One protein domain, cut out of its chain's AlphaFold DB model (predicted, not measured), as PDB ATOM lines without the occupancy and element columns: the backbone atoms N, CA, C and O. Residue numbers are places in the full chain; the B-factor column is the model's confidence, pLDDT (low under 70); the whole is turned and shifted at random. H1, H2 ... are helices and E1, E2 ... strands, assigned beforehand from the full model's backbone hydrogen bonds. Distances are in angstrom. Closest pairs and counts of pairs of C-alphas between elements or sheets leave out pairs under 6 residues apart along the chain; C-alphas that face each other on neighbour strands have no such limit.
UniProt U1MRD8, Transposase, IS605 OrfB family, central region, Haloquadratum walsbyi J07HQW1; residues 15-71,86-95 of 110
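AT A GLANCE: This is residues 15 to 71 and 86 to 95 of the 110 residues of the protein "Transposase, IS605 OrfB family, central region" of Haloquadratum walsbyi J07HQW1 (UniProt U1MRD8). A two-stranded parallel ribbon, E1 and E2, makes one side of a loose, open frame; the long helix H1 meets E1 near their link as a V. From the other end of E1 a long link leads away to the small helix H2, and the chain then folds back to the short helix H3, whose place is near H1. The printed part has 67 residues, with three named helices and two named strands in the order H1, E1, H2, H3, E2, and its class is mixed, helices and strands. The whole is loose, with a radius of gyration of the C-alphas of 14.9 A, and elongated, spanning 41 by 25 by 18 A.

HOW THE PARTS SIT: Strand E1, residues 37 to 42, and strand E2, residues 86 to 91, are parallel neighbours, with 32 degrees between their directions. C-alphas 37 and 86 face each other at 4.5 A, and C-alphas 42 and 91 at 5.0 A. N 40 and O 88 are within hydrogen-bond range at 2.8 A, as are N 88 and O 38 at 2.9 A. Helix H1, residues 15 to 32, has 2 pairs of C-alphas within 8 A of E1, the closest being those of Cys 30 and Ile 38, 7.6 A apart. H1 and E2 are apart. Helix H3, residues 66 to 71, and H1 are near each other, with 6 pairs of C-alphas within 10 A; H3 and E1 are apart. Helix H2, residues 57 to 60, is apart from H1, E2 and H3. In H1 and H3 every O i to N i+4 pair is within hydrogen-bond range; H2 is too short for such a pair, and its one O i to N i+3 pair is not within range.

IN THESE COORDINATES: E1 measures 15.6 A from first to last C-alpha and E2 16.4 A; E2 ends with C-alpha 91 at (150.149, 161.635, 225.112). H1 measures 25.8 A and begins with C-alpha 15 at (147.998, 186.215, 219.576). H3 measures 8.6 A. H2 measures 5.6 A, with C-alpha 57 at (128.667, 168.346, 228.292).

THE WHOLE: The two C-alphas farthest apart are those of Glu 32 and Glu 52, at 42.2 A. Residues 20 to 25 of H1 stand free. The link from E1 to H2, residues 43 to 56, is long; in it residues 48 to 49 and 52 to 53 form a short antiparallel pairing. The links from H1 to E1 and from H2 to H3 are tight. Residues 72 to 85 are cut out between H3 and E2, with 17.2 A between C-alphas 71 and 86. The mean pLDDT of the printed part is 79.6, and it is under 70 at residues 15 and 45, residues 47 to 53 and residues 56 to 66.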
ATOM      1  N   ALA A  15     147.939 187.627 219.202       68.31
ATOM      2  CA  ALA A  15     147.998 186.215 219.576       68.31
ATOM      3  C   ALA A  15     149.366 185.601 219.251       68.31
ATOM      4  O   ALA A  15     149.919 184.874 220.075       68.31
ATOM      5  N   GLU A  16     149.933 185.920 218.082       77.56
ATOM      6  CA  GLU A  16     151.282 185.467 217.737       77.56
ATOM      7  C   GLU A  16     152.338 186.090 218.655       77.56
ATOM      8  O   GLU A  16     153.191 185.362 219.162       77.56
ATOM      9  N   ASP A  17     152.242 187.389 218.950       83.31
ATOM     10  CA  ASP A  17     153.146 188.068 219.888       83.31
ATOM     11  C   ASP A  17     153.113 187.397 221.272       83.31
ATOM     12  O   ASP A  17     154.160 187.028 221.814       83.31
ATOM     13  N   THR A  18     151.911 187.091 221.775       86.06
ATOM     14  CA  THR A  18     151.724 186.354 223.038       86.06
ATOM     15  C   THR A  18     152.410 184.983 223.007       86.06
ATOM     16  O   THR A  18     153.041 184.582 223.987       86.06
ATOM     17  N   PHE A  19     152.335 184.248 221.891       89.69
ATOM     18  CA  PHE A  19     153.016 182.956 221.751       89.69
ATOM     19  C   PHE A  19     154.531 183.089 221.772       89.69
ATOM     20  O   PHE A  19     155.205 182.291 222.426       89.69
ATOM     21  N   TYR A  20     155.082 184.100 221.102       89.00
ATOM     22  CA  TYR A  20     156.520 184.337 221.118       89.00
ATOM     23  C   TYR A  20     157.029 184.711 222.510       89.00
ATOM     24  O   TYR A  20     158.106 184.239 222.898       89.00
ATOM     25  N   GLU A  21     156.298 185.540 223.250       92.25
ATOM     26  CA  GLU A  21     156.646 185.916 224.622       92.25
ATOM     27  C   GLU A  21     156.548 184.717 225.568       92.25
ATOM     28  O   GLU A  21     157.499 184.428 226.298       92.25
ATOM     29  N   LEU A  22     155.460 183.950 225.490       92.38
ATOM     30  CA  LEU A  22     155.258 182.766 226.321       92.38
ATOM     31  C   LEU A  22     156.315 181.688 226.055       92.38
ATOM     32  O   LEU A  22     156.919 181.175 226.995       92.38
ATOM     33  N   ALA A  23     156.590 181.374 224.788       92.19
ATOM     34  CA  ALA A  23     157.605 180.389 224.422       92.19
ATOM     35  C   ALA A  23     159.007 180.805 224.891       92.19
ATOM     36  O   ALA A  23     159.798 179.966 225.322       92.19
ATOM     37  N   LYS A  24     159.315 182.110 224.845       91.94
ATOM     38  CA  LYS A  24     160.570 182.641 225.390       91.94
ATOM     39  C   LYS A  24     160.635 182.399 226.898       91.94
ATOM     40  O   LYS A  24     161.628 181.853 227.365       91.94
ATOM     41  N   HIS A  25     159.575 182.763 227.616       93.12
ATOM     42  CA  HIS A  25     159.504 182.643 229.072       93.12
ATOM     43  C   HIS A  25     159.599 181.192 229.556       93.12
ATOM     44  O   HIS A  25     160.263 180.905 230.547       93.12
ATOM     45  N   ILE A  26     158.960 180.256 228.847       92.00
ATOM     46  CA  ILE A  26     159.044 178.819 229.149       92.00
ATOM     47  C   ILE A  26     160.476 178.312 228.951       92.00
ATOM     48  O   ILE A  26     161.013 177.646 229.834       92.00
ATOM     49  N   GLY A  27     161.105 178.648 227.819       89.38
ATOM     50  CA  GLY A  27     162.482 178.241 227.541       89.38
ATOM     51  C   GLY A  27     163.488 178.819 228.542       89.38
ATOM     52  O   GLY A  27     164.402 178.115 228.955       89.38
ATOM     53  N   GLU A  28     163.307 180.074 228.962       90.69
ATOM     54  CA  GLU A  28     164.131 180.713 230.001       90.69
ATOM     55  C   GLU A  28     164.003 179.986 231.336       90.69
ATOM     56  O   GLU A  28     165.014 179.536 231.874       90.69
ATOM     57  N   ARG A  29     162.769 179.748 231.796       91.25
ATOM     58  CA  ARG A  29     162.546 179.014 233.044       91.25
ATOM     59  C   ARG A  29     163.100 177.598 233.016       91.25
ATOM     60  O   ARG A  29     163.550 177.120 234.050       91.25
ATOM     61  N   CYS A  30     163.064 176.918 231.874       90.25
ATOM     62  CA  CYS A  30     163.616 175.570 231.771       90.25
ATOM     63  C   CYS A  30     165.132 175.570 232.021       90.25
ATOM     64  O   CYS A  30     165.604 174.822 232.874       90.25
ATOM     65  N   VAL A  31     165.864 176.486 231.382       89.19
ATOM     66  CA  VAL A  31     167.315 176.637 231.574       89.19
ATOM     67  C   VAL A  31     167.658 177.062 233.004       89.19
ATOM     68  O   VAL A  31     168.581 176.514 233.595       89.19
ATOM     69  N   GLU A  32     166.907 177.998 233.593       90.19
ATOM     70  CA  GLU A  32     167.131 178.453 234.977       90.19
ATOM     71  C   GLU A  32     166.949 177.344 236.023       90.19
ATOM     72  O   GLU A  32     167.531 177.416 237.104       90.19
ATOM     73  N   ASN A  33     166.142 176.325 235.717       88.81
ATOM     74  CA  ASN A  33     165.893 175.184 236.599       88.81
ATOM     75  C   ASN A  33     166.756 173.957 236.248       88.81
ATOM     76  O   ASN A  33     166.434 172.858 236.695       88.81
ATOM     77  N   ASP A  34     167.819 174.125 235.448       82.12
ATOM     78  CA  ASP A  34     168.691 173.036 234.970       82.12
ATOM     79  C   ASP A  34     167.911 171.926 234.221       82.12
ATOM     80  O   ASP A  34     168.270 170.749 234.201       82.12
ATOM     81  N   GLY A  35     166.784 172.299 233.604       76.44
ATOM     82  CA  GLY A  35     165.948 171.405 232.816       76.44
ATOM     83  C   GLY A  35     166.504 171.234 231.404       76.44
ATOM     84  O   GLY A  35     166.610 172.197 230.650       76.44
ATOM     85  N   GLY A  36     166.826 169.997 231.022       84.81
ATOM     86  CA  GLY A  36     167.268 169.662 229.659       84.81
ATOM     87  C   GLY A  36     166.133 169.332 228.683       84.81
ATOM     88  O   GLY A  36     166.372 169.222 227.482       84.81
ATOM     89  N   GLN A  37     164.904 169.161 229.181       89.69
ATOM     90  CA  GLN A  37     163.783 168.646 228.396       89.69
ATOM     91  C   GLN A  37     162.444 169.228 228.859       89.69
ATOM     92  O   GLN A  37     162.189 169.375 230.056       89.69
ATOM     93  N   ILE A  38     161.571 169.516 227.897       90.38
ATOM     94  CA  ILE A  38     160.182 169.919 228.104       90.38
ATOM     95  C   ILE A  38     159.283 168.874 227.445       90.38
ATOM     96  O   ILE A  38     159.389 168.621 226.247       90.38
ATOM     97  N   ASN A  39     158.360 168.312 228.225       90.31
ATOM     98  CA  ASN A  39     157.318 167.434 227.704       90.31
ATOM     99  C   ASN A  39     156.099 168.271 227.313       90.31
ATOM    100  O   ASN A  39     155.579 169.027 228.138       90.31
ATOM    101  N   VAL A  40     155.651 168.138 226.067       89.25
ATOM    102  CA  VAL A  40     154.439 168.777 225.553       89.25
ATOM    103  C   VAL A  40     153.398 167.721 225.272       89.25
ATOM    104  O   VAL A  40     153.661 166.692 224.663       89.25
ATOM    105  N   GLY A  41     152.192 168.013 225.714       86.50
ATOM    106  CA  GLY A  41     151.054 167.165 225.497       86.50
ATOM    107  C   GLY A  41     150.558 167.110 224.053       86.50
ATOM    108  O   GLY A  41     150.130 168.129 223.513       86.50
ATOM    109  N   GLU A  42     150.512 165.920 223.458       82.69
ATOM    110  CA  GLU A  42     149.829 165.668 222.196       82.69
ATOM    111  C   GLU A  42     148.313 165.623 222.442       82.69
ATOM    112  O   GLU A  42     147.777 164.701 223.063       82.69
ATOM    113  N   LEU A  43     147.610 166.635 221.931       74.81
ATOM    114  CA  LEU A  43     146.158 166.783 222.073       74.81
ATOM    115  C   LEU A  43     145.371 165.987 221.020       74.81
ATOM    116  O   LEU A  43     144.149 166.119 220.921       74.81
ATOM    117  N   SER A  44     146.041 165.175 220.202       71.62
ATOM    118  CA  SER A  44     145.378 164.400 219.161       71.62
ATOM    119  C   SER A  44     144.442 163.351 219.775       71.62
ATOM    120  O   SER A  44     144.805 162.538 220.622       71.62
ATOM    121  N   GLY A  45     143.163 163.408 219.390       68.06
ATOM    122  CA  GLY A  45     142.162 162.428 219.814       68.06
ATOM    123  C   GLY A  45     141.753 162.484 221.290       68.06
ATOM    124  O   GLY A  45     141.046 161.579 221.731       68.06
ATOM    125  N   VAL A  46     142.123 163.523 222.048       74.62
ATOM    126  CA  VAL A  46     141.640 163.709 223.435       74.62
ATOM    127  C   VAL A  46     140.140 164.029 223.491       74.62
ATOM    128  O   VAL A  46     139.471 163.738 224.481       74.62
ATOM    129  N   ASP A  47     139.588 164.558 222.397       68.31
ATOM    130  CA  ASP A  47     138.154 164.761 222.184       68.31
ATOM    131  C   ASP A  47     137.423 163.473 221.770       68.31
ATOM    132  O   ASP A  47     136.206 163.496 221.584       68.31
ATOM    133  N   LYS A  48     138.129 162.343 221.619       68.00
ATOM    134  CA  LYS A  48     137.557 161.071 221.163       68.00
ATOM    135  C   LYS A  48     137.545 160.019 222.267       68.00
ATOM    136  O   LYS A  48     138.520 159.815 222.987       68.00
ATOM    137  N   LYS A  49     136.443 159.276 222.358       67.50
ATOM    138  CA  LYS A  49     136.341 158.038 223.138       67.50
ATOM    139  C   LYS A  49     135.845 156.943 222.202       67.50
ATOM    140  O   LYS A  49     134.791 157.097 221.605       67.50
ATOM    141  N   ASP A  50     136.624 155.871 222.061       68.31
ATOM    142  CA  ASP A  50     136.300 154.740 221.173       68.31
ATOM    143  C   ASP A  50     136.071 155.140 219.696       68.31
ATOM    144  O   ASP A  50     135.243 154.587 218.989       68.31
ATOM    145  N   GLY A  51     136.791 156.162 219.220       68.31
ATOM    146  CA  GLY A  51     136.666 156.662 217.843       68.31
ATOM    147  C   GLY A  51     135.541 157.679 217.623       68.31
ATOM    148  O   GLY A  51     135.571 158.383 216.613       68.31
ATOM    149  N   GLU A  52     134.630 157.847 218.581       68.31
ATOM    150  CA  GLU A  52     133.548 158.833 218.518       68.31
ATOM    151  C   GLU A  52     133.888 160.113 219.289       68.31
ATOM    152  O   GLU A  52     134.597 160.081 220.300       68.31
ATOM    153  N   ARG A  53     133.364 161.259 218.828       67.94
ATOM    154  CA  ARG A  53     133.487 162.527 219.559       67.94
ATOM    155  C   ARG A  53     132.822 162.392 220.921       67.94
ATOM    156  O   ARG A  53     131.619 162.168 221.035       67.94
ATOM    157  N   LYS A  54     133.619 162.564 221.961       70.12
ATOM    158  CA  LYS A  54     133.195 162.478 223.345       70.12
ATOM    159  C   LYS A  54     132.404 163.734 223.700       70.12
ATOM    160  O   LYS A  54     132.923 164.842 223.639       70.12
ATOM    161  N   ASN A  55     131.143 163.561 224.083       71.50
ATOM    162  CA  ASN A  55     130.336 164.653 224.614       71.50
ATOM    163  C   ASN A  55     130.587 164.783 226.122       71.50
ATOM    164  O   ASN A  55     130.036 164.032 226.921       71.50
ATOM    165  N   CYS A  56     131.420 165.747 226.498       69.62
ATOM    166  CA  CYS A  56     131.752 166.103 227.873       69.62
ATOM    167  C   CYS A  56     130.828 167.181 228.461       69.62
ATOM    168  O   CYS A  56     131.171 167.866 229.427       69.62
ATOM    169  N   GLY A  57     129.638 167.344 227.879       68.75
ATOM    170  CA  GLY A  57     128.667 168.346 228.292       68.75
ATOM    171  C   GLY A  57     129.097 169.772 227.939       68.75
ATOM    172  O   GLY A  57     130.074 170.019 227.236       68.75
ATOM    173  N   LYS A  58     128.335 170.748 228.442       68.56
ATOM    174  CA  LYS A  58     128.448 172.165 228.052       68.56
ATOM    175  C   LYS A  58     129.803 172.811 228.386       68.56
ATOM    176  O   LYS A  58     130.175 173.776 227.730       68.56
ATOM    177  N   HIS A  59     130.509 172.300 229.396       64.62
ATOM    178  CA  HIS A  59     131.748 172.895 229.915       64.62
ATOM    179  C   HIS A  59     133.011 172.080 229.599       64.62
ATOM    180  O   HIS A  59     134.104 172.612 229.736       64.62
ATOM    181  N   GLY A  60     132.875 170.811 229.194       61.00
ATOM    182  CA  GLY A  60     134.009 169.932 228.887       61.00
ATOM    183  C   GLY A  60     134.238 169.704 227.394       61.00
ATOM    184  O   GLY A  60     135.256 169.132 227.018       61.00
ATOM    185  N   ASN A  61     133.309 170.135 226.531       64.44
ATOM    186  CA  ASN A  61     133.520 170.115 225.087       64.44
ATOM    187  C   ASN A  61     134.499 171.227 224.715       64.44
ATOM    188  O   ASN A  61     134.106 172.367 224.464       64.44
ATOM    189  N   LEU A  62     135.784 170.892 224.703       62.00
ATOM    190  CA  LEU A  62     136.811 171.779 224.196       62.00
ATOM    191  C   LEU A  62     136.768 171.716 222.666       62.00
ATOM    192  O   LEU A  62     137.114 170.695 222.075       62.00
ATOM    193  N   ASP A  63     136.338 172.804 222.020       59.47
ATOM    194  CA  ASP A  63     136.615 173.015 220.596       59.47
ATOM    195  C   ASP A  63     138.116 173.280 220.478       59.47
ATOM    196  O   ASP A  63     138.592 174.420 220.497       59.47
ATOM    197  N   LEU A  64     138.884 172.192 220.492       58.50
ATOM    198  CA  LEU A  64     140.308 172.219 220.249       58.50
ATOM    199  C   LEU A  64     140.481 172.726 218.827       58.50
ATOM    200  O   LEU A  64     140.460 171.971 217.856       58.50
ATOM    201  N   ARG A  65     140.692 174.034 218.687       63.00
ATOM    202  CA  ARG A  65     141.323 174.591 217.497       63.00
ATOM    203  C   ARG A  65     142.778 174.130 217.508       63.00
ATOM    204  O   ARG A  65     143.668 174.924 217.789       63.00
ATOM    205  N   MET A  66     142.982 172.835 217.243       66.06
ATOM    206  CA  MET A  66     144.255 172.107 217.326       66.06
ATOM    207  C   MET A  66     145.369 172.849 216.587       66.06
ATOM    208  O   MET A  66     146.473 172.946 217.098       66.06
ATOM    209  N   TRP A  67     145.027 173.530 215.487       72.31
ATOM    210  CA  TRP A  67     145.963 174.356 214.720       72.31
ATOM    211  C   TRP A  67     146.696 175.422 215.556       72.31
ATOM    212  O   TRP A  67     147.836 175.760 215.249       72.31
ATOM    213  N   VAL A  68     146.053 175.977 216.592       81.75
ATOM    214  CA  VAL A  68     146.661 176.986 217.472       81.75
ATOM    215  C   VAL A  68     147.731 176.347 218.352       81.75
ATOM    216  O   VAL A  68     148.785 176.943 218.562       81.75
ATOM    217  N   PHE A  69     147.471 175.131 218.834       80.31
ATOM    218  CA  PHE A  69     148.431 174.361 219.614       80.31
ATOM    219  C   PHE A  69     149.597 173.914 218.739       80.31
ATOM    220  O   PHE A  69     150.731 174.192 219.105       80.31
ATOM    221  N   ASP A  70     149.339 173.376 217.545       82.50
ATOM    222  CA  ASP A  70     150.395 172.995 216.594       82.50
ATOM    223  C   ASP A  70     151.318 174.185 216.276       82.50
ATOM    224  O   ASP A  70     152.551 174.079 216.264       82.50
ATOM    225  N   ARG A  71     150.716 175.366 216.069       87.38
ATOM    226  CA  ARG A  71     151.446 176.614 215.830       87.38
ATOM    227  C   ARG A  71     152.296 177.015 217.033       87.38
ATOM    228  O   ARG A  71     153.451 177.393 216.848       87.38
ATOM    229  N   GLU A  86     165.465 170.123 224.825       90.44
ATOM    230  CA  GLU A  86     164.704 169.201 223.981       90.44
ATOM    231  C   GLU A  86     163.194 169.351 224.214       90.44
ATOM    232  O   GLU A  86     162.748 169.536 225.347       90.44
ATOM    233  N   LEU A  87     162.398 169.255 223.147       91.75
ATOM    234  CA  LEU A  87     160.941 169.181 223.230       91.75
ATOM    235  C   LEU A  87     160.493 167.758 222.888       91.75
ATOM    236  O   LEU A  87     160.825 167.265 221.812       91.75
ATOM    237  N   VAL A  88     159.740 167.115 223.779       91.25
ATOM    238  CA  VAL A  88     159.227 165.752 223.579       91.25
ATOM    239  C   VAL A  88     157.711 165.756 223.650       91.25
ATOM    240  O   VAL A  88     157.130 166.218 224.631       91.25
ATOM    241  N   GLU A  89     157.063 165.220 222.621       88.31
ATOM    242  CA  GLU A  89     155.615 165.040 222.626       88.31
ATOM    243  C   GLU A  89     155.227 163.791 223.428       88.31
ATOM    244  O   GLU A  89     155.755 162.697 223.218       88.31
ATOM    245  N   VAL A  90     154.297 163.955 224.369       89.00
ATOM    246  CA  VAL A  90     153.759 162.893 225.226       89.00
ATOM    247  C   VAL A  90     152.240 162.880 225.134       89.00
ATOM    248  O   VAL A  90     151.613 163.922 224.994       89.00
ATOM    249  N   SER A  91     151.610 161.712 225.224       82.56
ATOM    250  CA  SER A  91     150.149 161.635 225.112       82.56
ATOM    251  C   SER A  91     149.449 162.354 226.274       82.56
ATOM    252  O   SER A  91     149.676 162.011 227.432       82.56
ATOM    253  N   GLU A  92     148.520 163.269 225.971       83.50
ATOM    254  CA  GLU A  92     147.636 163.900 226.978       83.50
ATOM    255  C   GLU A  92     146.428 163.044 227.346       83.50
ATOM    256  O   GLU A  92     145.527 163.454 228.084       83.50
ATOM    257  N   LYS A  93     146.356 161.825 226.819       81.81
ATOM    258  CA  LYS A  93     145.214 160.966 227.071       81.81
ATOM    259  C   LYS A  93     145.106 160.641 228.561       81.81
ATOM    260  O   LYS A  93     146.033 160.125 229.179       81.81
ATOM    261  N   ASP A  94     143.921 160.886 229.112       80.94
ATOM    262  CA  ASP A  94     143.566 160.662 230.516       80.94
ATOM    263  C   ASP A  94     144.375 161.486 231.541       80.94
ATOM    264  O   ASP A  94     144.251 161.216 232.739       80.94
ATOM    265  N   THR A  95     145.166 162.492 231.140       83.44
ATOM    266  CA  THR A  95     145.934 163.322 232.092       83.44
ATOM    267  C   THR A  95     145.010 164.080 233.044       83.44
ATOM    268  O   THR A  95     145.260 164.102 234.247       83.44
TER     269      THR A  95